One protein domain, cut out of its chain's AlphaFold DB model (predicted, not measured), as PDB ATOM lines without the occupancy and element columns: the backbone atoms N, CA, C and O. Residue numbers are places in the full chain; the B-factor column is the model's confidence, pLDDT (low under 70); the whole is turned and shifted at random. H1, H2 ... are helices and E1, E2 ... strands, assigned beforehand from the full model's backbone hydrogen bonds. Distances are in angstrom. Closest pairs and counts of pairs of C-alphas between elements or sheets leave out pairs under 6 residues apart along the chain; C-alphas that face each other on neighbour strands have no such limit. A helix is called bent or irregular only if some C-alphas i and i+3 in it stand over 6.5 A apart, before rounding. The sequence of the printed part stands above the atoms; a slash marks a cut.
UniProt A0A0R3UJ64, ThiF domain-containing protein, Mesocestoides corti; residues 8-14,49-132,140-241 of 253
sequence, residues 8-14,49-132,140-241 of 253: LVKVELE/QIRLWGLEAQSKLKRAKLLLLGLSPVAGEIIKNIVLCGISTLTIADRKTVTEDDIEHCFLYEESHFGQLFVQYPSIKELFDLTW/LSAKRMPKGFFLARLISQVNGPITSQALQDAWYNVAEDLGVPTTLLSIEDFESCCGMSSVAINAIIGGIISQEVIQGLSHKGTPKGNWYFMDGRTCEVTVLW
ATOM      1  N   LEU A   8      19.017  38.334 -50.123       25.81
ATOM      2  CA  LEU A   8      19.293  39.652 -49.584       25.81
ATOM      3  C   LEU A   8      20.690  39.645 -48.978       25.81
ATOM      4  O   LEU A   8      20.950  38.872 -48.059       25.81
ATOM      5  N   VAL A   9      21.557  40.544 -49.442       28.73
ATOM      6  CA  VAL A   9      22.848  40.781 -48.796       28.73
ATOM      7  C   VAL A   9      23.009  42.265 -48.499       28.73
ATOM      8  O   VAL A   9      22.988  43.106 -49.396       28.73
ATOM      9  N   LYS A  10      23.169  42.571 -47.211       28.45
ATOM     10  CA  LYS A  10      23.615  43.871 -46.712       28.45
ATOM     11  C   LYS A  10      25.142  43.829 -46.656       28.45
ATOM     12  O   LYS A  10      25.697  42.984 -45.959       28.45
ATOM     13  N   VAL A  11      25.811  44.700 -47.407       28.11
ATOM     14  CA  VAL A  11      27.277  44.824 -47.387       28.11
ATOM     15  C   VAL A  11      27.622  46.043 -46.538       28.11
ATOM     16  O   VAL A  11      27.478  47.175 -46.989       28.11
ATOM     17  N   GLU A  12      28.048  45.816 -45.296       25.83
ATOM     18  CA  GLU A  12      28.605  46.862 -44.433       25.83
ATOM     19  C   GLU A  12      30.125  46.736 -44.413       25.83
ATOM     20  O   GLU A  12      30.686  45.808 -43.837       25.83
ATOM     21  N   LEU A  13      30.791  47.668 -45.095       25.94
ATOM     22  CA  LEU A  13      32.235  47.841 -45.014       25.94
ATOM     23  C   LEU A  13      32.521  48.877 -43.924       25.94
ATOM     24  O   LEU A  13      32.594  50.072 -44.204       25.94
ATOM     25  N   GLU A  14      32.680  48.426 -42.681       24.25
ATOM     26  CA  GLU A  14      33.423  49.214 -41.699       24.25
ATOM     27  C   GLU A  14      34.915  49.025 -41.944       24.25
ATOM     28  O   GLU A  14      35.406  47.901 -42.046       24.25
ATOM     29  N   GLN A  49      44.428  41.560 -64.220       89.31
ATOM     30  CA  GLN A  49      43.880  42.281 -63.069       89.31
ATOM     31  C   GLN A  49      44.645  43.593 -62.835       89.31
ATOM     32  O   GLN A  49      44.049  44.662 -62.709       89.31
ATOM     33  N   ILE A  50      45.978  43.538 -62.887       90.25
ATOM     34  CA  ILE A  50      46.871  44.693 -62.742       90.25
ATOM     35  C   ILE A  50      46.601  45.734 -63.832       90.25
ATOM     36  O   ILE A  50      46.581  46.925 -63.531       90.25
ATOM     37  N   ARG A  51      46.336  45.322 -65.076       92.19
ATOM     38  CA  ARG A  51      45.952  46.252 -66.154       92.19
ATOM     39  C   ARG A  51      44.627  46.964 -65.888       92.19
ATOM     40  O   ARG A  51      44.451  48.086 -66.351       92.19
ATOM     41  N   LEU A  52      43.710  46.328 -65.159       89.62
ATOM     42  CA  LEU A  52      42.388  46.876 -64.871       89.62
ATOM     43  C   LEU A  52      42.422  47.916 -63.743       89.62
ATOM     44  O   LEU A  52      41.859  48.998 -63.894       89.62
ATOM     45  N   TRP A  53      43.066  47.603 -62.614       87.81
ATOM     46  CA  TRP A  53      43.026  48.455 -61.410       87.81
ATOM     47  C   TRP A  53      44.384  48.988 -60.936       87.81
ATOM     48  O   TRP A  53      44.445  49.828 -60.032       87.81
ATOM     49  N   GLY A  54      45.475  48.568 -61.570       92.25
ATOM     50  CA  GLY A  54      46.831  49.029 -61.294       92.25
ATOM     51  C   GLY A  54      47.579  48.195 -60.253       92.25
ATOM     52  O   GLY A  54      47.006  47.485 -59.425       92.25
ATOM     53  N   LEU A  55      48.906  48.328 -60.269       90.69
ATOM     54  CA  LEU A  55      49.816  47.568 -59.407       90.69
ATOM     55  C   LEU A  55      49.626  47.876 -57.911       90.69
ATOM     56  O   LEU A  55      49.721  46.988 -57.063       90.69
ATOM     57  N   GLU A  56      49.339  49.135 -57.579       90.31
ATOM     58  CA  GLU A  56      49.109  49.569 -56.196       90.31
ATOM     59  C   GLU A  56      47.856  48.909 -55.604       90.31
ATOM     60  O   GLU A  56      47.880  48.430 -54.469       90.31
ATOM     61  N   ALA A  57      46.782  48.831 -56.393       90.12
ATOM     62  CA  ALA A  57      45.538  48.167 -56.024       90.12
ATOM     63  C   ALA A  57      45.762  46.670 -55.777       90.12
ATOM     64  O   ALA A  57      45.384  46.160 -54.722       90.12
ATOM     65  N   GLN A  58      46.485  45.998 -56.683       90.31
ATOM     66  CA  GLN A  58      46.867  44.594 -56.504       90.31
ATOM     67  C   GLN A  58      47.703  44.388 -55.234       90.31
ATOM     68  O   GLN A  58      47.501  43.438 -54.480       90.31
ATOM     69  N   SER A  59      48.617  45.316 -54.946       88.94
ATOM     70  CA  SER A  59      49.453  45.260 -53.745       88.94
ATOM     71  C   SER A  59      48.647  45.428 -52.452       88.94
ATOM     72  O   SER A  59      49.008  44.835 -51.433       88.94
ATOM     73  N   LYS A  60      47.572  46.230 -52.462       88.12
ATOM     74  CA  LYS A  60      46.646  46.365 -51.321       88.12
ATOM     75  C   LYS A  60      45.860  45.076 -51.099       88.12
ATOM     76  O   LYS A  60      45.862  44.570 -49.978       88.12
ATOM     77  N   LEU A  61      45.300  44.500 -52.164       86.38
ATOM     78  CA  LEU A  61      44.590  43.217 -52.116       86.38
ATOM     79  C   LEU A  61      45.472  42.112 -51.518       86.38
ATOM     80  O   LEU A  61      45.074  41.463 -50.554       86.38
ATOM     81  N   LYS A  62      46.732  42.006 -51.956       84.81
ATOM     82  CA  LYS A  62      47.706  41.034 -51.425       84.81
ATOM     83  C   LYS A  62      48.050  41.171 -49.944       84.81
ATOM     84  O   LYS A  62      48.652  40.256 -49.381       84.81
ATOM     85  N   ARG A  63      47.735  42.301 -49.312       82.12
ATOM     86  CA  ARG A  63      47.906  42.509 -47.864       82.12
ATOM     87  C   ARG A  63      46.588  42.436 -47.101       82.12
ATOM     88  O   ARG A  63      46.612  42.427 -45.871       82.12
ATOM     89  N   ALA A  64      45.461  42.388 -47.807       80.00
ATOM     90  CA  ALA A  64      44.144  42.350 -47.206       80.00
ATOM     91  C   ALA A  64      43.906  41.020 -46.486       80.00
ATOM     92  O   ALA A  64      44.262  39.943 -46.977       80.00
ATOM     93  N   LYS A  65      43.274  41.124 -45.319       78.81
ATOM     94  CA  LYS A  65      42.789  39.995 -44.532       78.81
ATOM     95  C   LYS A  65      41.283  40.138 -44.409       78.81
ATOM     96  O   LYS A  65      40.816  41.199 -44.004       78.81
ATOM     97  N   LEU A  66      40.553  39.095 -44.772       77.94
ATOM     98  CA  LEU A  66      39.098  39.092 -44.793       77.94
ATOM     99  C   LEU A  66      38.570  38.040 -43.817       77.94
ATOM    100  O   LEU A  66      39.060  36.912 -43.806       77.94
ATOM    101  N   LEU A  67      37.566  38.410 -43.026       78.62
ATOM    102  CA  LEU A  67      36.756  37.487 -42.237       78.62
ATOM    103  C   LEU A  67      35.400  37.335 -42.926       78.62
ATOM    104  O   LEU A  67      34.716  38.329 -43.160       78.62
ATOM    105  N   LEU A  68      35.016  36.102 -43.234       76.25
ATOM    106  CA  LEU A  68      33.700  35.751 -43.747       76.25
ATOM    107  C   LEU A  68      32.950  34.954 -42.678       76.25
ATOM    108  O   LEU A  68      33.455  33.948 -42.179       76.25
ATOM    109  N   LEU A  69      31.752  35.420 -42.329       77.44
ATOM    110  CA  LEU A  69      30.884  34.787 -41.341       77.44
ATOM    111  C   LEU A  69      29.705  34.107 -42.042       77.44
ATOM    112  O   LEU A  69      28.929  34.774 -42.721       77.44
ATOM    113  N   GLY A  70      29.561  32.800 -41.833       73.56
ATOM    114  CA  GLY A  70      28.516  31.969 -42.426       73.56
ATOM    115  C   GLY A  70      28.874  31.491 -43.832       73.56
ATOM    116  O   GLY A  70      29.049  32.290 -44.752       73.56
ATOM    117  N   LEU A  71      28.949  30.176 -44.013       73.00
ATOM    118  CA  LEU A  71      29.203  29.542 -45.290       73.00
ATOM    119  C   LEU A  71      27.866  29.089 -45.895       73.00
ATOM    120  O   LEU A  71      27.007  28.476 -45.271       73.00
ATOM    121  N   SER A  72      27.665  29.483 -47.143       81.94
ATOM    122  CA  SER A  72      26.453  29.266 -47.926       81.94
ATOM    123  C   SER A  72      26.837  29.158 -49.403       81.94
ATOM    124  O   SER A  72      27.949  29.556 -49.772       81.94
ATOM    125  N   PRO A  73      25.941  28.691 -50.284       83.50
ATOM    126  CA  PRO A  73      26.198  28.675 -51.723       83.50
ATOM    127  C   PRO A  73      26.629  30.043 -52.291       83.50
ATOM    128  O   PRO A  73      27.592  30.128 -53.054       83.50
ATOM    129  N   VAL A  74      25.998  31.140 -51.849       88.25
ATOM    130  CA  VAL A  74      26.414  32.514 -52.202       88.25
ATOM    131  C   VAL A  74      27.806  32.831 -51.652       88.25
ATOM    132  O   VAL A  74      28.634  33.405 -52.358       88.25
ATOM    133  N   ALA A  75      28.086  32.455 -50.401       85.56
ATOM    134  CA  ALA A  75      29.398  32.678 -49.804       85.56
ATOM    135  C   ALA A  75      30.505  31.933 -50.562       85.56
ATOM    136  O   ALA A  75      31.577  32.496 -50.741       85.56
ATOM    137  N   GLY A  76      30.245  30.727 -51.073       81.38
ATOM    138  CA  GLY A  76      31.195  30.000 -51.919       81.38
ATOM    139  C   GLY A  76      31.578  30.784 -53.174       81.38
ATOM    140  O   GLY A  76      32.762  30.929 -53.486       81.38
ATOM    141  N   GLU A  77      30.594  31.371 -53.853       91.81
ATOM    142  CA  GLU A  77      30.829  32.240 -55.011       91.81
ATOM    143  C   GLU A  77      31.639  33.489 -54.642       91.81
ATOM    144  O   GLU A  77      32.541  33.884 -55.389       91.81
ATOM    145  N   ILE A  78      31.387  34.068 -53.462       90.56
ATOM    146  CA  ILE A  78      32.177  35.190 -52.945       90.56
ATOM    147  C   ILE A  78      33.627  34.766 -52.700       90.56
ATOM    148  O   ILE A  78      34.561  35.398 -53.189       90.56
ATOM    149  N   ILE A  79      33.825  33.662 -51.981       84.94
ATOM    150  CA  ILE A  79      35.140  33.124 -51.621       84.94
ATOM    151  C   ILE A  79      35.971  32.859 -52.869       84.94
ATOM    152  O   ILE A  79      37.110  33.319 -52.943       84.94
ATOM    153  N   LYS A  80      35.394  32.186 -53.871       85.12
ATOM    154  CA  LYS A  80      36.046  31.936 -55.160       85.12
ATOM    155  C   LYS A  80      36.573  33.234 -55.768       85.12
ATOM    156  O   LYS A  80      37.756  33.330 -56.080       85.12
ATOM    157  N   ASN A  81      35.712  34.240 -55.912       91.50
ATOM    158  CA  ASN A  81      36.080  35.502 -56.552       91.50
ATOM    159  C   ASN A  81      37.144  36.268 -55.751       91.50
ATOM    160  O   ASN A  81      38.083  36.811 -56.330       91.50
ATOM    161  N   ILE A  82      37.037  36.267 -54.423       86.25
ATOM    162  CA  ILE A  82      37.989  36.921 -53.524       86.25
ATOM    163  C   ILE A  82      39.363  36.232 -53.555       86.25
ATOM    164  O   ILE A  82      40.389  36.907 -53.665       86.25
ATOM    165  N   VAL A  83      39.403  34.898 -53.510       78.12
ATOM    166  CA  VAL A  83      40.648  34.114 -53.584       78.12
ATOM    167  C   VAL A  83      41.316  34.283 -54.949       78.12
ATOM    168  O   VAL A  83      42.518  34.547 -55.010       78.12
ATOM    169  N   LEU A  84      40.547  34.229 -56.043       83.56
ATOM    170  CA  LEU A  84      41.056  34.465 -57.403       83.56
ATOM    171  C   LEU A  84      41.596  35.890 -57.606       83.56
ATOM    172  O   LEU A  84      42.449  36.113 -58.468       83.56
ATOM    173  N   CYS A  85      41.132  36.853 -56.808       86.25
ATOM    174  CA  CYS A  85      41.639  38.224 -56.813       86.25
ATOM    175  C   CYS A  85      43.005  38.370 -56.107       86.25
ATOM    176  O   CYS A  85      43.665  39.402 -56.243       86.25
ATOM    177  N   GLY A  86      43.450  37.347 -55.369       78.00
ATOM    178  CA  GLY A  86      44.776  37.311 -54.751       78.00
ATOM    179  C   GLY A  86      44.871  38.015 -53.398       78.00
ATOM    180  O   GLY A  86      45.848  38.720 -53.142       78.00
ATOM    181  N   ILE A  87      43.869  37.848 -52.526       80.12
ATOM    182  CA  ILE A  87      43.955  38.348 -51.145       80.12
ATOM    183  C   ILE A  87      44.962  37.561 -50.292       80.12
ATOM    184  O   ILE A  87      45.275  36.409 -50.581       80.12
ATOM    185  N   SER A  88      45.458  38.170 -49.209       77.88
ATOM    186  CA  SER A  88      46.467  37.540 -48.339       77.88
ATOM    187  C   SER A  88      45.906  36.399 -47.502       77.88
ATOM    188  O   SER A  88      46.525  35.349 -47.337       77.88
ATOM    189  N   THR A  89      44.770  36.649 -46.857       67.75
ATOM    190  CA  THR A  89      44.220  35.748 -45.849       67.75
ATOM    191  C   THR A  89      42.711  35.839 -45.871       67.75
ATOM    192  O   THR A  89      42.155  36.928 -45.727       67.75
ATOM    193  N   LEU A  90      42.067  34.687 -45.992       73.81
ATOM    194  CA  LEU A  90      40.641  34.521 -45.787       73.81
ATOM    195  C   LEU A  90      40.439  33.660 -44.543       73.81
ATOM    196  O   LEU A  90      40.957  32.549 -44.462       73.81
ATOM    197  N   THR A  91      39.692  34.171 -43.576       68.69
ATOM    198  CA  THR A  91      39.229  33.412 -42.418       68.69
ATOM    199  C   THR A  91      37.733  33.204 -42.570       68.69
ATOM    200  O   THR A  91      36.997  34.169 -42.747       68.69
ATOM    201  N   ILE A  92      37.287  31.953 -42.524       68.12
ATOM    202  CA  ILE A  92      35.870  31.590 -42.595       68.12
ATOM    203  C   ILE A  92      35.460  31.114 -41.208       68.12
ATOM    204  O   ILE A  92      36.173  30.319 -40.594       68.12
ATOM    205  N   ALA A  93      34.326  31.597 -40.717       66.19
ATOM    206  CA  ALA A  93      33.720  31.081 -39.502       66.19
ATOM    207  C   ALA A  93      32.231  30.833 -39.733       66.19
ATOM    208  O   ALA A  93      31.507  31.746 -40.121       66.19
ATOM    209  N   ASP A  94      31.768  29.613 -39.477       65.19
ATOM    210  CA  ASP A  94      30.364  29.235 -39.625       65.19
ATOM    211  C   ASP A  94      29.844  28.530 -38.363       65.19
ATOM    212  O   ASP A  94      30.584  27.892 -37.612       65.19
ATOM    213  N   ARG A  95      28.552  28.712 -38.112       64.62
ATOM    214  CA  ARG A  95      27.754  28.079 -37.061       64.62
ATOM    215  C   ARG A  95      26.864  26.965 -37.588       64.62
ATOM    216  O   ARG A  95      26.303  26.231 -36.779       64.62
ATOM    217  N   LYS A  96      26.616  26.926 -38.897       64.38
ATOM    218  CA  LYS A  96      25.629  26.031 -39.486       64.38
ATOM    219  C   LYS A  96      26.164  24.600 -39.475       64.38
ATOM    220  O   LYS A  96      27.287  24.344 -39.891       64.38
ATOM    221  N   THR A  97      25.340  23.662 -39.019       66.12
ATOM    222  CA  THR A  97      25.595  22.240 -39.261       66.12
ATOM    223  C   THR A  97      25.408  21.963 -40.746       66.12
ATOM    224  O   THR A  97      24.347  22.267 -41.291       66.12
ATOM    225  N   VAL A  98      26.430  21.393 -41.381       68.19
ATOM    226  CA  VAL A  98      26.403  21.049 -42.807       68.19
ATOM    227  C   VAL A  98      25.264  20.071 -43.081       68.19
ATOM    228  O   VAL A  98      25.173  19.025 -42.436       68.19
ATOM    229  N   THR A  99      24.397  20.435 -44.021       71.94
ATOM    230  CA  THR A  99      23.291  19.602 -44.513       71.94
ATOM    231  C   THR A  99      23.619  19.013 -45.889       71.94
ATOM    232  O   THR A  99      24.554  19.462 -46.546       71.94
ATOM    233  N   GLU A 100      22.851  18.023 -46.352       73.31
ATOM    234  CA  GLU A 100      23.006  17.465 -47.711       73.31
ATOM    235  C   GLU A 100      22.862  18.550 -48.793       73.31
ATOM    236  O   GLU A 100      23.675  18.622 -49.711       73.31
ATOM    237  N   ASP A 101      21.908  19.469 -48.615       73.94
ATOM    238  CA  ASP A 101      21.702  20.628 -49.497       73.94
ATOM    239  C   ASP A 101      22.965  21.495 -49.631       73.94
ATOM    240  O   ASP A 101      23.282  21.984 -50.716       73.94
ATOM    241  N   ASP A 102      23.730  21.647 -48.548       68.38
ATOM    242  CA  ASP A 102      24.960  22.435 -48.567       68.38
ATOM    243  C   ASP A 102      26.049  21.774 -49.419       68.38
ATOM    244  O   ASP A 102      26.759  22.471 -50.144       68.38
ATOM    245  N   ILE A 103      26.159  20.445 -49.362       68.75
ATOM    246  CA  ILE A 103      27.140  19.665 -50.130       68.75
ATOM    247  C   ILE A 103      26.826  19.745 -51.627       68.75
ATOM    248  O   ILE A 103      27.730  19.921 -52.444       68.75
ATOM    249  N   GLU A 104      25.546  19.675 -51.995       75.31
ATOM    250  CA  GLU A 104      25.119  19.742 -53.396       75.31
ATOM    251  C   GLU A 104      25.327  21.132 -54.025       75.31
ATOM    252  O   GLU A 104      25.606  21.237 -55.222       75.31
ATOM    253  N   HIS A 105      25.209  22.208 -53.236       69.44
ATOM    254  CA  HIS A 105      25.119  23.579 -53.766       69.44
ATOM    255  C   HIS A 105      26.306  24.481 -53.423       69.44
ATOM    256  O   HIS A 105      26.432  25.569 -53.998       69.44
ATOM    257  N   CYS A 106      27.185  24.075 -52.511       67.62
ATOM    258  CA  CYS A 106      28.390  24.818 -52.172       67.62
ATOM    259  C   CYS A 106      29.616  23.921 -52.352       67.62
ATOM    260  O   CYS A 106      29.894  23.040 -51.548       67.62
ATOM    261  N   PHE A 107      30.408  24.222 -53.384       69.75
ATOM    262  CA  PHE A 107      31.608  23.462 -53.764       69.75
ATOM    263  C   PHE A 107      32.707  23.405 -52.685       69.75
ATOM    264  O   PHE A 107      33.717  22.736 -52.879       69.75
ATOM    265  N   LEU A 108      32.558  24.166 -51.598       60.84
ATOM    266  CA  LEU A 108      33.488  24.187 -50.471       60.84
ATOM    267  C   LEU A 108      33.173  23.119 -49.420       60.84
ATOM    268  O   LEU A 108      34.016  22.868 -48.560       60.84
ATOM    269  N   TYR A 109      31.986  22.514 -49.469       61.59
ATOM    270  CA  TYR A 109      31.657  21.378 -48.624       61.59
ATOM    271  C   TYR A 109      32.024  20.065 -49.314       61.59
ATOM    272  O   TYR A 109      31.972  19.928 -50.532       61.59
ATOM    273  N   GLU A 110      32.376  19.082 -48.492       59.03
ATOM    274  CA  GLU A 110      32.611  17.698 -48.903       59.03
ATOM    275  C   GLU A 110      31.745  16.797 -48.019       59.03
ATOM    276  O   GLU A 110      31.400  17.191 -46.901       59.03
ATOM    277  N   GLU A 111      31.448  15.573 -48.462       60.28
ATOM    278  CA  GLU A 111      30.681  14.593 -47.670       60.28
ATOM    279  C   GLU A 111      31.300  14.335 -46.282       60.28
ATOM    280  O   GLU A 111      30.594  14.089 -45.305       60.28
ATOM    281  N   SER A 112      32.623  14.470 -46.165       55.91
ATOM    282  CA  SER A 112      33.393  14.327 -44.922       55.91
ATOM    283  C   SER A 112      33.104  15.411 -43.866       55.91
ATOM    284  O   SER A 112      33.404  15.213 -42.685       55.91
ATOM    285  N   HIS A 113      32.506  16.543 -44.261       56.81
ATOM    286  CA  HIS A 113      32.188  17.678 -43.386       56.81
ATOM    287  C   HIS A 113      30.803  17.578 -42.727       56.81
ATOM    288  O   HIS A 113      30.433  18.452 -41.935       56.81
ATOM    289  N   PHE A 114      30.042  16.517 -43.011       55.38
ATOM    290  CA  PHE A 114      28.723  16.306 -42.424       55.38
ATOM    291  C   PHE A 114      28.808  16.235 -40.884       55.38
ATOM    292  O   PHE A 114      29.505  15.394 -40.317       55.38
ATOM    293  N   GLY A 115      28.102  17.137 -40.193       51.72
ATOM    294  CA  GLY A 115      27.989  17.127 -38.728       51.72
ATOM    295  C   GLY A 115      29.121  17.781 -37.908       51.72
ATOM    296  O   GLY A 115      29.167  17.545 -36.700       51.72
ATOM    297  N   GLN A 116      30.023  18.588 -38.490       45.50
ATOM    298  CA  GLN A 116      31.130  19.242 -37.745       45.50
ATOM    299  C   GLN A 116      30.795  20.636 -37.130       45.50
ATOM    300  O   GLN A 116      29.775  21.241 -37.447       45.50
ATOM    301  N   LEU A 117      31.640  21.081 -36.174       42.94
ATOM    302  CA  LEU A 117      31.365  21.933 -34.985       42.94
ATOM    303  C   LEU A 117      31.519  23.480 -35.118       42.94
ATOM    304  O   LEU A 117      32.059  24.000 -36.085       42.94
ATOM    305  N   PHE A 118      31.082  24.183 -34.054       34.12
ATOM    306  CA  PHE A 118      30.543  25.558 -33.962       34.12
ATOM    307  C   PHE A 118      31.482  26.663 -33.399       34.12
ATOM    308  O   PHE A 118      32.260  26.406 -32.482       34.12
ATOM    309  N   VAL A 119      31.283  27.936 -33.809       35.19
ATOM    310  CA  VAL A 119      31.796  29.163 -33.125       35.19
ATOM    311  C   VAL A 119      30.717  30.272 -33.040       35.19
ATOM    312  O   VAL A 119      29.967  30.490 -33.983       35.19
ATOM    313  N   GLN A 120      30.592  31.003 -31.922       32.81
ATOM    314  CA  GLN A 120      29.433  31.865 -31.602       32.81
ATOM    315  C   GLN A 120      29.585  33.374 -32.037       32.81
ATOM    316  O   GLN A 120      30.324  34.100 -31.395       32.81
ATOM    317  N   TYR A 121      28.811  33.886 -33.028       42.94
ATOM    318  CA  TYR A 121      28.611  35.313 -33.443       42.94
ATOM    319  C   TYR A 121      27.137  35.835 -33.540       42.94
ATOM    320  O   TYR A 121      26.245  35.064 -33.859       42.94
ATOM    321  N   PRO A 122      26.817  37.125 -33.340       37.78
ATOM    322  CA  PRO A 122      25.428  37.627 -33.275       37.78
ATOM    323  C   PRO A 122      24.528  37.328 -34.503       37.78
ATOM    324  O   PRO A 122      25.005  37.175 -35.625       37.78
ATOM    325  N   SER A 123      23.211  37.210 -34.287       44.09
ATOM    326  CA  SER A 123      22.193  36.910 -35.314       44.09
ATOM    327  C   SER A 123      21.952  38.074 -36.292       44.09
ATOM    328  O   SER A 123      22.220  39.227 -35.973       44.09
ATOM    329  N   ILE A 124      21.371  37.806 -37.471       44.47
ATOM    330  CA  ILE A 124      20.960  38.858 -38.429       44.47
ATOM    331  C   ILE A 124      20.005  39.873 -37.780       44.47
ATOM    332  O   ILE A 124      20.078  41.063 -38.072       44.47
ATOM    333  N   LYS A 125      19.137  39.422 -36.866       51.06
ATOM    334  CA  LYS A 125      18.266  40.298 -36.075       51.06
ATOM    335  C   LYS A 125      19.090  41.247 -35.200       51.06
ATOM    336  O   LYS A 125      18.886  42.450 -35.265       51.06
ATOM    337  N   GLU A 126      20.090  40.721 -34.496       45.94
ATOM    338  CA  GLU A 126      21.033  41.524 -33.706       45.94
ATOM    339  C   GLU A 126      21.859  42.476 -34.593       45.94
ATOM    340  O   GLU A 126      22.069  43.617 -34.206       45.94
ATOM    341  N   LEU A 127      22.246  42.073 -35.811       43.03
ATOM    342  CA  LEU A 127      22.913  42.931 -36.809       43.03
ATOM    343  C   LEU A 127      22.008  44.056 -37.349       43.03
ATOM    344  O   LEU A 127      22.496  45.142 -37.664       43.03
ATOM    345  N   PHE A 128      20.701  43.811 -37.473       46.72
ATOM    346  CA  PHE A 128      19.717  44.848 -37.804       46.72
ATOM    347  C   PHE A 128      19.407  45.769 -36.619       46.72
ATOM    348  O   PHE A 128      19.026  46.919 -36.846       46.72
ATOM    349  N   ASP A 129      19.594  45.281 -35.393       48.75
ATOM    350  CA  ASP A 129      19.440  46.049 -34.155       48.75
ATOM    351  C   ASP A 129      20.721  46.841 -33.790       48.75
ATOM    352  O   ASP A 129      20.651  47.813 -33.031       48.75
ATOM    353  N   LEU A 130      21.890  46.497 -34.364       36.44
ATOM    354  CA  LEU A 130      23.108  47.312 -34.268       36.44
ATOM    355  C   LEU A 130      22.839  48.701 -34.857       36.44
ATOM    356  O   LEU A 130      22.403  48.864 -35.995       36.44
ATOM    357  N   THR A 131      23.055  49.727 -34.038       35.94
ATOM    358  CA  THR A 131      22.692  51.106 -34.369       35.94
ATOM    359  C   THR A 131      23.821  51.785 -35.140       35.94
ATOM    360  O   THR A 131      24.835  52.170 -34.563       35.94
ATOM    361  N   TRP A 132      23.617  51.989 -36.440       42.66
ATOM    362  CA  TRP A 132      24.558  52.661 -37.339       42.66
ATOM    363  C   TRP A 132      24.230  54.164 -37.406       42.66
ATOM    364  O   TRP A 132      23.170  54.554 -37.902       42.66
ATOM    365  N   LEU A 140      13.451  58.882 -48.548       52.34
ATOM    366  CA  LEU A 140      12.909  57.597 -49.017       52.34
ATOM    367  C   LEU A 140      11.515  57.335 -48.440       52.34
ATOM    368  O   LEU A 140      11.346  57.130 -47.243       52.34
ATOM    369  N   SER A 141      10.506  57.328 -49.312       62.97
ATOM    370  CA  SER A 141       9.175  56.815 -48.982       62.97
ATOM    371  C   SER A 141       9.181  55.297 -49.139       62.97
ATOM    372  O   SER A 141       9.614  54.810 -50.184       62.97
ATOM    373  N   ALA A 142       8.646  54.561 -48.157       62.12
ATOM    374  CA  ALA A 142       8.472  53.106 -48.243       62.12
ATOM    375  C   ALA A 142       7.796  52.688 -49.564       62.12
ATOM    376  O   ALA A 142       8.201  51.716 -50.184       62.12
ATOM    377  N   LYS A 143       6.871  53.506 -50.087       63.19
ATOM    378  CA  LYS A 143       6.161  53.284 -51.361       63.19
ATOM    379  C   LYS A 143       7.053  53.231 -52.611       63.19
ATOM    380  O   LYS A 143       6.577  52.828 -53.664       63.19
ATOM    381  N   ARG A 144       8.309  53.682 -52.527       71.81
ATOM    382  CA  ARG A 144       9.290  53.650 -53.629       71.81
ATOM    383  C   ARG A 144      10.323  52.533 -53.472       71.81
ATOM    384  O   ARG A 144      11.262  52.473 -54.260       71.81
ATOM    385  N   MET A 145      10.196  51.698 -52.441       82.44
ATOM    386  CA  MET A 145      11.124  50.597 -52.210       82.44
ATOM    387  C   MET A 145      10.828  49.410 -53.129       82.44
ATOM    388  O   MET A 145       9.663  49.148 -53.434       82.44
ATOM    389  N   PRO A 146      11.864  48.691 -53.594       86.19
ATOM    390  CA  PRO A 146      11.688  47.498 -54.407       86.19
ATOM    391  C   PRO A 146      11.058  46.385 -53.569       86.19
ATOM    392  O   PRO A 146      11.234  46.336 -52.352       86.19
ATOM    393  N   LYS A 147      10.383  45.435 -54.222       89.00
ATOM    394  CA  LYS A 147       9.755  44.281 -53.551       89.00
ATOM    395  C   LYS A 147      10.721  43.521 -52.638       89.00
ATOM    396  O   LYS A 147      10.357  43.158 -51.523       89.00
ATOM    397  N   GLY A 148      11.979  43.379 -53.067       86.62
ATOM    398  CA  GLY A 148      13.038  42.737 -52.286       86.62
ATOM    399  C   GLY A 148      13.265  43.356 -50.900       86.62
ATOM    400  O   GLY A 148      13.609  42.631 -49.975       86.62
ATOM    401  N   PHE A 149      13.016  44.658 -50.716       87.00
ATOM    402  CA  PHE A 149      13.104  45.311 -49.403       87.00
ATOM    403  C   PHE A 149      12.030  44.803 -48.434       87.00
ATOM    404  O   PHE A 149      12.305  44.544 -47.263       87.00
ATOM    405  N   PHE A 150      10.804  44.631 -48.924       87.44
ATOM    406  CA  PHE A 150       9.695  44.138 -48.113       87.44
ATOM    407  C   PHE A 150       9.864  42.657 -47.777       87.44
ATOM    408  O   PHE A 150       9.700  42.273 -46.623       87.44
ATOM    409  N   LEU A 151      10.279  41.854 -48.760       88.88
ATOM    410  CA  LEU A 151      10.571  40.429 -48.580       88.88
ATOM    411  C   LEU A 151      11.711  40.211 -47.576       88.88
ATOM    412  O   LEU A 151      11.588  39.406 -46.660       88.88
ATOM    413  N   ALA A 152      12.780  41.001 -47.676       85.38
ATOM    414  CA  ALA A 152      13.864  41.041 -46.699       85.38
ATOM    415  C   ALA A 152      13.381  41.308 -45.272       85.38
ATOM    416  O   ALA A 152      13.768  40.616 -44.326       85.38
ATOM    417  N   ARG A 153      12.525  42.324 -45.114       83.88
ATOM    418  CA  ARG A 153      11.974  42.685 -43.809       83.88
ATOM    419  C   ARG A 153      11.102  41.566 -43.252       83.88
ATOM    420  O   ARG A 153      11.223  41.245 -42.075       83.88
ATOM    421  N   LEU A 154      10.286  40.955 -44.100       86.81
ATOM    422  CA  LEU A 154       9.411  39.849 -43.741       86.81
ATOM    423  C   LEU A 154      10.206  38.623 -43.276       86.81
ATOM    424  O   LEU A 154       9.967  38.118 -42.183       86.81
ATOM    425  N   ILE A 155      11.229  38.219 -44.038       86.56
ATOM    426  CA  ILE A 155      12.129  37.112 -43.680       86.56
ATOM    427  C   ILE A 155      12.805  37.368 -42.326       86.56
ATOM    428  O   ILE A 155      12.927  36.450 -41.523       86.56
ATOM    429  N   SER A 156      13.185  38.617 -42.025       82.75
ATOM    430  CA  SER A 156      13.801  38.963 -40.733       82.75
ATOM    431  C   SER A 156      12.866  38.828 -39.521       82.75
ATOM    432  O   SER A 156      13.342  38.823 -38.386       82.75
ATOM    433  N   GLN A 157      11.550  38.745 -39.742       81.00
ATOM    434  CA  GLN A 157      10.540  38.647 -38.684       81.00
ATOM    435  C   GLN A 157       9.982  37.232 -38.496       81.00
ATOM    436  O   GLN A 157       9.422  36.938 -37.439       81.00
ATOM    437  N   VAL A 158      10.134  36.352 -39.488       83.44
ATOM    438  CA  VAL A 158       9.665  34.968 -39.395       83.44
ATOM    439  C   VAL A 158      10.631  34.150 -38.540       83.44
ATOM    440  O   VAL A 158      11.796  33.967 -38.884       83.44
ATOM    441  N   ASN A 159      10.129  33.620 -37.422       78.81
ATOM    442  CA  ASN A 159      10.851  32.655 -36.596       78.81
ATOM    443  C   ASN A 159      10.474  31.239 -37.051       78.81
ATOM    444  O   ASN A 159       9.398  30.752 -36.710       78.81
ATOM    445  N   GLY A 160      11.339  30.583 -37.827       79.00
ATOM    446  CA  GLY A 160      11.109  29.214 -38.299       79.00
ATOM    447  C   GLY A 160      11.444  29.015 -39.780       79.00
ATOM    448  O   GLY A 160      12.140  29.847 -40.366       79.00
ATOM    449  N   PRO A 161      10.990  27.904 -40.392       82.31
ATOM    450  CA  PRO A 161      11.238  27.639 -41.802       82.31
ATOM    451  C   PRO A 161      10.548  28.687 -42.680       82.31
ATOM    452  O   PRO A 161       9.366  28.995 -42.508       82.31
ATOM    453  N   ILE A 162      11.293  29.210 -43.652       86.31
ATOM    454  CA  ILE A 162      10.784  30.182 -44.619       86.31
ATOM    455  C   ILE A 162       9.866  29.437 -45.592       86.31
ATOM    456  O   ILE A 162      10.322  28.711 -46.474       86.31
ATOM    457  N   THR A 163       8.559  29.597 -45.396       90.69
ATOM    458  CA  THR A 163       7.517  29.016 -46.248       90.69
ATOM    459  C   THR A 163       6.586  30.106 -46.753       90.69
ATOM    460  O   THR A 163       6.403  31.129 -46.091       90.69
ATOM    461  N   SER A 164       5.967  29.879 -47.915       90.12
ATOM    462  CA  SER A 164       5.090  30.877 -48.537       90.12
ATOM    463  C   SER A 164       3.929  31.235 -47.610       90.12
ATOM    464  O   SER A 164       3.595  32.408 -47.473       90.12
ATOM    465  N   GLN A 165       3.382  30.246 -46.893       90.62
ATOM    466  CA  GLN A 165       2.320  30.467 -45.915       90.62
ATOM    467  C   GLN A 165       2.790  31.336 -44.742       90.62
ATOM    468  O   GLN A 165       2.155  32.339 -44.443       90.62
ATOM    469  N   ALA A 166       3.937  31.016 -44.129       90.69
ATOM    470  CA  ALA A 166       4.457  31.794 -43.002       90.69
ATOM    471  C   ALA A 166       4.765  33.253 -43.385       90.69
ATOM    472  O   ALA A 166       4.538  34.169 -42.595       90.69
ATOM    473  N   LEU A 167       5.261  33.475 -44.607       91.81
ATOM    474  CA  LEU A 167       5.480  34.817 -45.143       91.81
ATOM    475  C   LEU A 167       4.147  35.550 -45.364       91.81
ATOM    476  O   LEU A 167       4.011  36.694 -44.940       91.81
ATOM    477  N   GLN A 168       3.152  34.899 -45.971       92.44
ATOM    478  CA  GLN A 168       1.824  35.486 -46.181       92.44
ATOM    479  C   GLN A 168       1.142  35.872 -44.862       92.44
ATOM    480  O   GLN A 168       0.622  36.982 -44.749       92.44
ATOM    481  N   ASP A 169       1.211  35.001 -43.853       91.19
ATOM    482  CA  ASP A 169       0.611  35.234 -42.535       91.19
ATOM    483  C   ASP A 169       1.257  36.435 -41.823       91.19
ATOM    484  O   ASP A 169       0.573  37.239 -41.189       91.19
ATOM    485  N   ALA A 170       2.576  36.601 -41.962       91.00
ATOM    486  CA  ALA A 170       3.305  37.726 -41.379       91.00
ATOM    487  C   ALA A 170       3.174  39.029 -42.195       91.00
ATOM    488  O   ALA A 170       3.363  40.121 -41.648       91.00
ATOM    489  N   TRP A 171       2.846  38.947 -43.491       93.06
ATOM    490  CA  TRP A 171       2.865  40.098 -44.396       93.06
ATOM    491  C   TRP A 171       1.855  41.175 -44.019       93.06
ATOM    492  O   TRP A 171       2.172  42.357 -44.134       93.06
ATOM    493  N   TYR A 172       0.672  40.788 -43.533       89.62
ATOM    494  CA  TYR A 172      -0.364  41.747 -43.146       89.62
ATOM    495  C   TYR A 172       0.166  42.780 -42.138       89.62
ATOM    496  O   TYR A 172       0.089  43.981 -42.391       89.62
ATOM    497  N   ASN A 173       0.801  42.302 -41.063       86.44
ATOM    498  CA  ASN A 173       1.350  43.157 -40.008       86.44
ATOM    499  C   ASN A 173       2.486  44.048 -40.538       86.44
ATOM    500  O   ASN A 173       2.543  45.236 -40.238       86.44
ATOM    501  N   VAL A 174       3.369  43.504 -41.385       85.06
ATOM    502  CA  VAL A 174       4.480  44.269 -41.983       85.06
ATOM    503  C   VAL A 174       3.978  45.356 -42.933       85.06
ATOM    504  O   VAL A 174       4.526  46.461 -42.958       85.06
ATOM    505  N   ALA A 175       2.959  45.053 -43.737       86.94
ATOM    506  CA  ALA A 175       2.372  45.999 -44.676       86.94
ATOM    507  C   ALA A 175       1.692  47.162 -43.942       86.94
ATOM    508  O   ALA A 175       1.892  48.321 -44.320       86.94
ATOM    509  N   GLU A 176       0.952  46.853 -42.871       85.75
ATOM    510  CA  GLU A 176       0.332  47.847 -41.990       85.75
ATOM    511  C   GLU A 176       1.392  48.737 -41.324       85.75
ATOM    512  O   GLU A 176       1.340  49.962 -41.469       85.75
ATOM    513  N   ASP A 177       2.420  48.138 -40.712       81.25
ATOM    514  CA  ASP A 177       3.526  48.847 -40.050       81.25
ATOM    515  C   ASP A 177       4.270  49.814 -40.987       81.25
ATOM    516  O   ASP A 177       4.743  50.879 -40.574       81.25
ATOM    517  N   LEU A 178       4.408  49.441 -42.263       78.81
ATOM    518  CA  LEU A 178       5.091  50.242 -43.281       78.81
ATOM    519  C   LEU A 178       4.154  51.206 -44.026       78.81
ATOM    520  O   LEU A 178       4.630  52.010 -44.836       78.81
ATOM    521  N   GLY A 179       2.843  51.150 -43.768       81.94
ATOM    522  CA  GLY A 179       1.836  51.974 -44.438       81.94
ATOM    523  C   GLY A 179       1.759  51.724 -45.948       81.94
ATOM    524  O   GLY A 179       1.584  52.670 -46.730       81.94
ATOM    525  N   VAL A 180       1.939  50.470 -46.372       85.00
ATOM    526  CA  VAL A 180       1.884  50.046 -47.780       85.00
ATOM    527  C   VAL A 180       0.694  49.113 -48.036       85.00
ATOM    528  O   VAL A 180       0.240  48.432 -47.121       85.00
ATOM    529  N   PRO A 181       0.154  49.060 -49.270       88.38
ATOM    530  CA  PRO A 181      -0.945  48.151 -49.585       88.38
ATOM    531  C   PRO A 181      -0.542  46.683 -49.401       88.38
ATOM    532  O   PRO A 181       0.520  46.270 -49.869       88.38
ATOM    533  N   THR A 182      -1.423  45.867 -48.820       89.94
ATOM    534  CA  THR A 182      -1.219  44.410 -48.698       89.94
ATOM    535  C   THR A 182      -1.119  43.718 -50.060       89.94
ATOM    536  O   THR A 182      -0.498  42.667 -50.170       89.94
ATOM    537  N   THR A 183      -1.647  44.335 -51.119       92.56
ATOM    538  CA  THR A 183      -1.563  43.863 -52.510       92.56
ATOM    539  C   THR A 183      -0.208  44.112 -53.181       92.56
ATOM    540  O   THR A 183      -0.024  43.729 -54.334       92.56
ATOM    541  N   LEU A 184       0.738  44.774 -52.501       90.00
ATOM    542  CA  LEU A 184       2.049  45.106 -53.068       90.00
ATOM    543  C   LEU A 184       2.887  43.859 -53.395       90.00
ATOM    544  O   LEU A 184       3.630  43.866 -54.380       90.00
ATOM    545  N   LEU A 185       2.769  42.816 -52.569       92.81
ATOM    546  CA  LEU A 185       3.406  41.520 -52.783       92.81
ATOM    547  C   LEU A 185       2.360  40.498 -53.236       92.81
ATOM    548  O   LEU A 185       1.302  40.365 -52.618       92.81
ATOM    549  N   SER A 186       2.654  39.791 -54.325       92.75
ATOM    550  CA  SER A 186       1.843  38.685 -54.834       92.75
ATOM    551  C   SER A 186       2.250  37.355 -54.196       92.75
ATOM    552  O   SER A 186       3.323  37.230 -53.610       92.75
ATOM    553  N   ILE A 187       1.417  36.324 -54.368       90.44
ATOM    554  CA  ILE A 187       1.734  34.955 -53.929       90.44
ATOM    555  C   ILE A 187       3.069  34.484 -54.523       90.44
ATOM    556  O   ILE A 187       3.912  33.953 -53.806       90.44
ATOM    557  N   GLU A 188       3.308  34.781 -55.803       90.25
ATOM    558  CA  GLU A 188       4.567  34.458 -56.480       90.25
ATOM    559  C   GLU A 188       5.784  35.151 -55.839       90.25
ATOM    560  O   GLU A 188       6.882  34.595 -55.830       90.25
ATOM    561  N   ASP A 189       5.609  36.361 -55.288       91.19
ATOM    562  CA  ASP A 189       6.676  37.062 -54.562       91.19
ATOM    563  C   ASP A 189       7.028  36.335 -53.251       91.19
ATOM    564  O   ASP A 189       8.196  36.284 -52.875       91.19
ATOM    565  N   PHE A 190       6.069  35.703 -52.571       91.19
ATOM    566  CA  PHE A 190       6.369  34.895 -51.381       91.19
ATOM    567  C   PHE A 190       6.994  33.549 -51.748       91.19
ATOM    568  O   PHE A 190       8.004  33.153 -51.165       91.19
ATOM    569  N   GLU A 191       6.439  32.864 -52.748       88.75
ATOM    570  CA  GLU A 191       6.943  31.568 -53.219       88.75
ATOM    571  C   GLU A 191       8.385  31.653 -53.710       88.75
ATOM    572  O   GLU A 191       9.189  30.761 -53.447       88.75
ATOM    573  N   SER A 192       8.740  32.756 -54.362       85.62
ATOM    574  CA  SER A 192      10.105  32.993 -54.826       85.62
ATOM    575  C   SER A 192      11.148  33.007 -53.696       85.62
ATOM    576  O   SER A 192      12.287  32.604 -53.919       85.62
ATOM    577  N   CYS A 193      10.766  33.376 -52.469       82.69
ATOM    578  CA  CYS A 193      11.652  33.374 -51.302       82.69
ATOM    579  C   CYS A 193      11.797  31.994 -50.639       82.69
ATOM    580  O   CYS A 193      12.551  31.858 -49.677       82.69
ATOM    581  N   CYS A 194      11.060  30.984 -51.104       83.25
ATOM    582  CA  CYS A 194      10.942  29.693 -50.435       83.25
ATOM    583  C   CYS A 194      11.632  28.590 -51.232       83.25
ATOM    584  O   CYS A 194      11.387  28.469 -52.429       83.25
ATOM    585  N   GLY A 195      12.406  27.735 -50.561       78.50
ATOM    586  CA  GLY A 195      13.053  26.544 -51.130       78.50
ATOM    587  C   GLY A 195      14.562  26.702 -51.357       78.50
ATOM    588  O   GLY A 195      15.214  27.480 -50.662       78.50
ATOM    589  N   MET A 196      15.117  25.917 -52.284       75.38
ATOM    590  CA  MET A 196      16.564  25.734 -52.446       75.38
ATOM    591  C   MET A 196      17.250  26.882 -53.181       75.38
ATOM    592  O   MET A 196      16.715  27.508 -54.096       75.38
ATOM    593  N   SER A 197      18.499  27.122 -52.811       76.44
ATOM    594  CA  SER A 197      19.295  28.209 -53.354       76.44
ATOM    595  C   SER A 197      19.632  28.010 -54.844       76.44
ATOM    596  O   SER A 197      20.214  27.004 -55.239       76.44
ATOM    597  N   SER A 198      19.305  28.988 -55.699       84.94
ATOM    598  CA  SER A 198      19.631  28.914 -57.131       84.94
ATOM    599  C   SER A 198      21.104  29.218 -57.402       84.94
ATOM    600  O   SER A 198      21.552  30.350 -57.218       84.94
ATOM    601  N   VAL A 199      21.825  28.245 -57.970       87.31
ATOM    602  CA  VAL A 199      23.242  28.373 -58.364       87.31
ATOM    603  C   VAL A 199      23.495  29.594 -59.258       87.31
ATOM    604  O   VAL A 199      24.462  30.325 -59.051       87.31
ATOM    605  N   ALA A 200      22.608  29.867 -60.219       89.56
ATOM    606  CA  ALA A 200      22.751  31.014 -61.117       89.56
ATOM    607  C   ALA A 200      22.654  32.351 -60.366       89.56
ATOM    608  O   ALA A 200      23.439  33.267 -60.612       89.56
ATOM    609  N   ILE A 201      21.718  32.456 -59.421       88.62
ATOM    610  CA  ILE A 201      21.552  33.667 -58.612       88.62
ATOM    611  C   ILE A 201      22.724  33.814 -57.638       88.62
ATOM    612  O   ILE A 201      23.235  34.921 -57.481       88.62
ATOM    613  N   ASN A 202      23.205  32.712 -57.054       89.56
ATOM    614  CA  ASN A 202      24.386  32.719 -56.191       89.56
ATOM    615  C   ASN A 202      25.607  33.273 -56.914       89.56
ATOM    616  O   ASN A 202      26.312  34.106 -56.352       89.56
ATOM    617  N   ALA A 203      25.825  32.864 -58.166       90.69
ATOM    618  CA  ALA A 203      26.935  33.357 -58.973       90.69
ATOM    619  C   ALA A 203      26.811  34.858 -59.269       90.69
ATOM    620  O   ALA A 203      27.792  35.597 -59.165       90.69
ATOM    621  N   ILE A 204      25.603  35.335 -59.589       91.62
ATOM    622  CA  ILE A 204      25.359  36.755 -59.880       91.62
ATOM    623  C   ILE A 204      25.560  37.608 -58.623       91.62
ATOM    624  O   ILE A 204      26.344  38.559 -58.638       91.62
ATOM    625  N   ILE A 205      24.899  37.251 -57.520       90.56
ATOM    626  CA  ILE A 205      25.007  37.964 -56.242       90.56
ATOM    627  C   ILE A 205      26.432  37.884 -55.692       90.56
ATOM    628  O   ILE A 205      26.997  38.904 -55.295       90.56
ATOM    629  N   GLY A 206      27.049  36.703 -55.736       92.00
ATOM    630  CA  GLY A 206      28.428  36.495 -55.313       92.00
ATOM    631  C   GLY A 206      29.413  37.332 -56.125       92.00
ATOM    632  O   GLY A 206      30.307  37.945 -55.542       92.00
ATOM    633  N   GLY A 207      29.220  37.449 -57.442       93.31
ATOM    634  CA  GLY A 207      29.996  38.344 -58.303       93.31
ATOM    635  C   GLY A 207      29.850  39.818 -57.922       93.31
ATOM    636  O   GLY A 207      30.856  40.508 -57.751       93.31
ATOM    637  N   ILE A 208      28.613  40.286 -57.729       92.19
ATOM    638  CA  ILE A 208      28.322  41.675 -57.338       92.19
ATOM    639  C   ILE A 208      28.985  42.010 -55.998       92.19
ATOM    640  O   ILE A 208      29.746  42.971 -55.916       92.19
ATOM    641  N   ILE A 209      28.750  41.200 -54.963       91.19
ATOM    642  CA  ILE A 209      29.281  41.460 -53.617       91.19
ATOM    643  C   ILE A 209      30.804  41.391 -53.611       91.19
ATOM    644  O   ILE A 209      31.454  42.258 -53.031       91.19
ATOM    645  N   SER A 210      31.387  40.392 -54.279       92.62
ATOM    646  CA  SER A 210      32.848  40.273 -54.364       92.62
ATOM    647  C   SER A 210      33.463  41.502 -55.001       92.62
ATOM    648  O   SER A 210      34.483  41.989 -54.525       92.62
ATOM    649  N   GLN A 211      32.834  42.029 -56.053       92.06
ATOM    650  CA  GLN A 211      33.314  43.230 -56.715       92.06
ATOM    651  C   GLN A 211      33.293  44.442 -55.776       92.06
ATOM    652  O   GLN A 211      34.263  45.196 -55.769       92.06
ATOM    653  N   GLU A 212      32.246  44.615 -54.965       90.25
ATOM    654  CA  GLU A 212      32.171  45.692 -53.963       90.25
ATOM    655  C   GLU A 212      33.242  45.527 -52.872       90.25
ATOM    656  O   GLU A 212      33.939  46.485 -52.533       90.25
ATOM    657  N   VAL A 213      33.459  44.300 -52.383       89.81
ATOM    658  CA  VAL A 213      34.531  43.999 -51.417       89.81
ATOM    659  C   VAL A 213      35.909  44.293 -52.020       89.81
ATOM    660  O   VAL A 213      36.730  44.953 -51.385       89.81
ATOM    661  N   ILE A 214      36.170  43.870 -53.263       90.25
ATOM    662  CA  ILE A 214      37.436  44.129 -53.970       90.25
ATOM    663  C   ILE A 214      37.661  45.631 -54.148       90.25
ATOM    664  O   ILE A 214      38.776  46.110 -53.929       90.25
ATOM    665  N   GLN A 215      36.628  46.395 -54.510       89.31
ATOM    666  CA  GLN A 215      36.724  47.855 -54.621       89.31
ATOM    667  C   GLN A 215      37.065  48.497 -53.273       89.31
ATOM    668  O   GLN A 215      37.983  49.319 -53.202       89.31
ATOM    669  N   GLY A 216      36.400  48.053 -52.200       86.56
ATOM    670  CA  GLY A 216      36.681  48.485 -50.834       86.56
ATOM    671  C   GLY A 216      38.124  48.209 -50.409       86.56
ATOM    672  O   GLY A 216      38.806  49.115 -49.945       86.56
ATOM    673  N   LEU A 217      38.629  46.993 -50.636       86.31
ATOM    674  CA  LEU A 217      39.988  46.588 -50.246       86.31
ATOM    675  C   LEU A 217      41.089  47.233 -51.100       86.31
ATOM    676  O   LEU A 217      42.177  47.535 -50.611       86.31
ATOM    677  N   SER A 218      40.831  47.423 -52.393       87.19
ATOM    678  CA  SER A 218      41.806  47.991 -53.332       87.19
ATOM    679  C   SER A 218      41.842  49.520 -53.323       87.19
ATOM    680  O   SER A 218      42.806  50.116 -53.818       87.19
ATOM    681  N   HIS A 219      40.815  50.160 -52.751       85.12
ATOM    682  CA  HIS A 219      40.575  51.602 -52.812       85.12
ATOM    683  C   HIS A 219      40.488  52.093 -54.271       85.12
ATOM    684  O   HIS A 219      40.992  53.167 -54.616       85.12
ATOM    685  N   LYS A 220      39.906  51.272 -55.154       84.88
ATOM    686  CA  LYS A 220      39.688  51.590 -56.569       84.88
ATOM    687  C   LYS A 220      38.229  51.384 -56.933       84.88
ATOM    688  O   LYS A 220      37.672  50.321 -56.694       84.88
ATOM    689  N   GLY A 221      37.651  52.386 -57.586       81.88
ATOM    690  CA  GLY A 221      36.223  52.430 -57.880       81.88
ATOM    691  C   GLY A 221      35.439  53.139 -56.781       81.88
ATOM    692  O   GLY A 221      36.000  53.612 -55.794       81.88
ATOM    693  N   THR A 222      34.136  53.248 -56.995       78.19
ATOM    694  CA  THR A 222      33.195  53.851 -56.053       78.19
ATOM    695  C   THR A 222      32.076  52.852 -55.801       78.19
ATOM    696  O   THR A 222      31.529  52.354 -56.795       78.19
ATOM    697  N   PRO A 223      31.699  52.599 -54.534       78.06
ATOM    698  CA  PRO A 223      30.575  51.729 -54.229       78.06
ATOM    699  C   PRO A 223      29.319  52.180 -54.971       78.06
ATOM    700  O   PRO A 223      29.054  53.383 -55.086       78.06
ATOM    701  N   LYS A 224      28.546  51.228 -55.496       79.75
ATOM    702  CA  LYS A 224      27.340  51.555 -56.278       79.75
ATOM    703  C   LYS A 224      26.100  51.740 -55.405       79.75
ATOM    704  O   LYS A 224      25.192  52.474 -55.793       79.75
ATOM    705  N   GLY A 225      26.081  51.114 -54.236       77.31
ATOM    706  CA  GLY A 225      25.011  51.188 -53.251       77.31
ATOM    707  C   GLY A 225      25.421  50.509 -51.955       77.31
ATOM    708  O   GLY A 225      26.457  49.856 -51.883       77.31
ATOM    709  N   ASN A 226      24.580  50.638 -50.933       78.19
ATOM    710  CA  ASN A 226      24.698  49.855 -49.702       78.19
ATOM    711  C   ASN A 226      23.637  48.742 -49.611       78.19
ATOM    712  O   ASN A 226      23.685  47.920 -48.698       78.19
ATOM    713  N   TRP A 227      22.706  48.687 -50.572       84.12
ATOM    714  CA  TRP A 227      21.715  47.621 -50.713       84.12
ATOM    715  C   TRP A 227      21.582  47.165 -52.164       84.12
ATOM    716  O   TRP A 227      21.429  47.984 -53.073       84.12
ATOM    717  N   TYR A 228      21.576  45.846 -52.350       88.06
ATOM    718  CA  TYR A 228      21.443  45.183 -53.643       88.06
ATOM    719  C   TYR A 228      20.275  44.199 -53.567       88.06
ATOM    720  O   TYR A 228      20.257  43.311 -52.715       88.06
ATOM    721  N   PHE A 229      19.299  44.360 -54.456       88.44
ATOM    722  CA  PHE A 229      18.133  43.486 -54.570       88.44
ATOM    723  C   PHE A 229      18.107  42.882 -55.968       88.44
ATOM    724  O   PHE A 229      18.123  43.629 -56.941       88.44
ATOM    725  N   MET A 230      18.047  41.557 -56.081       87.44
ATOM    726  CA  MET A 230      18.015  40.874 -57.375       87.44
ATOM    727  C   MET A 230      16.757  40.040 -57.536       87.44
ATOM    728  O   MET A 230      16.529  39.131 -56.748       87.44
ATOM    729  N   ASP A 231      16.033  40.274 -58.619       88.00
ATOM    730  CA  ASP A 231      14.919  39.460 -59.077       88.00
ATOM    731  C   ASP A 231      15.368  38.390 -60.063       88.00
ATOM    732  O   ASP A 231      15.697  38.672 -61.207       88.00
ATOM    733  N   GLY A 232      15.367  37.128 -59.626       86.00
ATOM    734  CA  GLY A 232      15.718  35.993 -60.483       86.00
ATOM    735  C   GLY A 232      14.641  35.595 -61.503       86.00
ATOM    736  O   GLY A 232      14.858  34.674 -62.291       86.00
ATOM    737  N   ARG A 233      13.447  36.197 -61.473       86.19
ATOM    738  CA  ARG A 233      12.388  35.992 -62.480       86.19
ATOM    739  C   ARG A 233      12.513  36.996 -63.610       86.19
ATOM    740  O   ARG A 233      12.415  36.593 -64.765       86.19
ATOM    741  N   THR A 234      12.753  38.260 -63.275       87.50
ATOM    742  CA  THR A 234      12.926  39.335 -64.265       87.50
ATOM    743  C   THR A 234      14.388  39.561 -64.653       87.50
ATOM    744  O   THR A 234      14.662  40.264 -65.621       87.50
ATOM    745  N   CYS A 235      15.330  38.935 -63.939       85.38
ATOM    746  CA  CYS A 235      16.772  39.171 -64.041       85.38
ATOM    747  C   CYS A 235      17.166  40.634 -63.773       85.38
ATOM    748  O   CYS A 235      18.206  41.100 -64.240       85.38
ATOM    749  N   GLU A 236      16.352  41.363 -63.009       86.19
ATOM    750  CA  GLU A 236      16.605  42.757 -62.666       86.19
ATOM    751  C   GLU A 236      17.383  42.871 -61.357       86.19
ATOM    752  O   GLU A 236      17.109  42.178 -60.378       86.19
ATOM    753  N   VAL A 237      18.338  43.800 -61.318       87.81
ATOM    754  CA  VAL A 237      19.067  44.157 -60.099       87.81
ATOM    755  C   VAL A 237      18.796  45.618 -59.782       87.81
ATOM    756  O   VAL A 237      19.101  46.508 -60.575       87.81
ATOM    757  N   THR A 238      18.243  45.868 -58.602       87.81
ATOM    758  CA  THR A 238      18.044  47.212 -58.063       87.81
ATOM    759  C   THR A 238      19.116  47.493 -57.019       87.81
ATOM    760  O   THR A 238      19.245  46.761 -56.038       87.81
ATOM    761  N   VAL A 239      19.869  48.573 -57.221       85.88
ATOM    762  CA  VAL A 239      20.915  49.032 -56.301       85.88
ATOM    763  C   VAL A 239      20.479  50.352 -55.691       85.88
ATOM    764  O   VAL A 239      20.098  51.269 -56.419       85.88
ATOM    765  N   LEU A 240      20.505  50.444 -54.364       79.69
ATOM    766  CA  LEU A 240      20.025  51.615 -53.637       79.69
ATOM    767  C   LEU A 240      21.018  52.082 -52.583       79.69
ATOM    768  O   LEU A 240      21.766  51.298 -51.997       79.69
ATOM    769  N   TRP A 241      20.936  53.383 -52.317       79.00
ATOM    770  CA  TRP A 241      21.479  54.018 -51.127       79.00
ATOM    771  C   TRP A 241      20.348  54.221 -50.124       79.00
ATOM    772  O   TRP A 241      19.547  55.146 -50.264       79.00
TER     773      TRP A 241
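This is residues 8 to 14, 49 to 132 and 140 to 241 of the 253 residues of the protein "ThiF domain-containing protein" of Mesocestoides corti (UniProt A0A0R3UJ64). Two small lobes stand end to end along the longest axis: in one, helix H6 packs across one face of a small sheet, the hairpin of E4 and E5 with short E1 beside E4, and H7 packs on the other side of H6, with H8 next to it. In the other lobe the strands E2 and E3 have H3 over one face, and the longest helix, H9, crosses H3, with H2 and H1 near its last residues; residues 201 to 209 of H9 graze the first sheet. H4 and the unnamed residues 106 to 123 make a wide loop to one side. The 193 printed residues hold nine named helices and five named strands, in the order E1 H1 H2 E2 H3 E3 H4 H5 H6 H7 H8 H9 E4 E5, a mixed class; one sheet has the order E1 E4 E5, with E4 and E5 antiparallel, and the other is the parallel pair E2 E3. The whole is compact, with a radius of gyration of the C-alphas of 18.2 A, and spans 52 by 42 by 33 A.

E1, residues 8 to 10, meets E4, residues 227 to 231, only at a point, where C-alphas 10 and 227 face each other at 5.8 A. H1, residues 49 to 53, and H2, residues 55 to 61, touch only at the corner, and only just, with 3 pairs of C-alphas within 8 A; the closest are those of Ile 50 and Gln 58, 6.2 A. E2, residues 65 to 69, H3, residues 73 to 84, and E3, residues 89 to 93, form a strand-helix-strand unit, two parallel neighbour strands with a helix between, and its crossover is right-handed. E2 and E3 run at 16 degrees, with N 66 and O 89 2.9 A apart and N 91 and O 66 2.8 A apart, within hydrogen-bond range. H4, residues 100 to 105, is close to H3 but not clearly touching, C-alphas 73 and 105 being 5.6 A apart. H5, residues 124 to 129, touches no helix. H6, residues 147 to 155, is on the sheet E1 E4 E5 at a height of 9.1 A, over E1 and only just over E4, on which 3 of its C-alphas fall; it runs across the strands, at 85 degrees to E1 on the local plane. H6 touches H7, residues 164 to 178, about perpendicular at 72 degrees, only just beyond steep; the closest C-alphas are those of Leu 154 and Leu 167, 6.5 A. H8, residues 187 to 192, touches H7 through residues 164 to 168 of H7 alone, with C-alphas 164 and 191 closest at 5.1 A. H9, residues 199 to 218, touches H3 at a steep tilt of 43 degrees, the same way, C-alphas 74 and 202 being closest at 4.5 A. Residues 214 to 218 of H9 alone touch H2, with C-alphas 57 and 218 closest at 4.6 A. E4 and E5, residues 236 to 240, are a hairpin, antiparallel at 165 degrees, with N 229 and O 238 2.9 A apart. Every O i to N i+4 pair is within hydrogen-bond range in H1, H2, H3, H4, H5, H6, H8 and H9; in H7 it is 9 of 11.

E1 begins at C-alpha 8, (19.293, 39.652, -49.584). H9 is 27.5 A long from C-alpha 199 to C-alpha 218, H7 20.1 A and H3 16.9 A. H7 is irregular, only just: C-alphas 169 and 172 are 6.6 A apart. E5 ends at C-alpha 240, (20.025, 51.615, -53.637).

The C-alphas of Leu 55 and Asp 169 are the two farthest apart, 53.5 A. Residues 15 to 48 and 133 to 139 are not printed, with gaps of 24.8 A and 17.2 A between C-alphas. Of the links printed whole, H4 to H5 is long. The mean pLDDT of the printed part is 76.5, and 50 residues are under 70, among them residues 8 to 14 and 105 to 132.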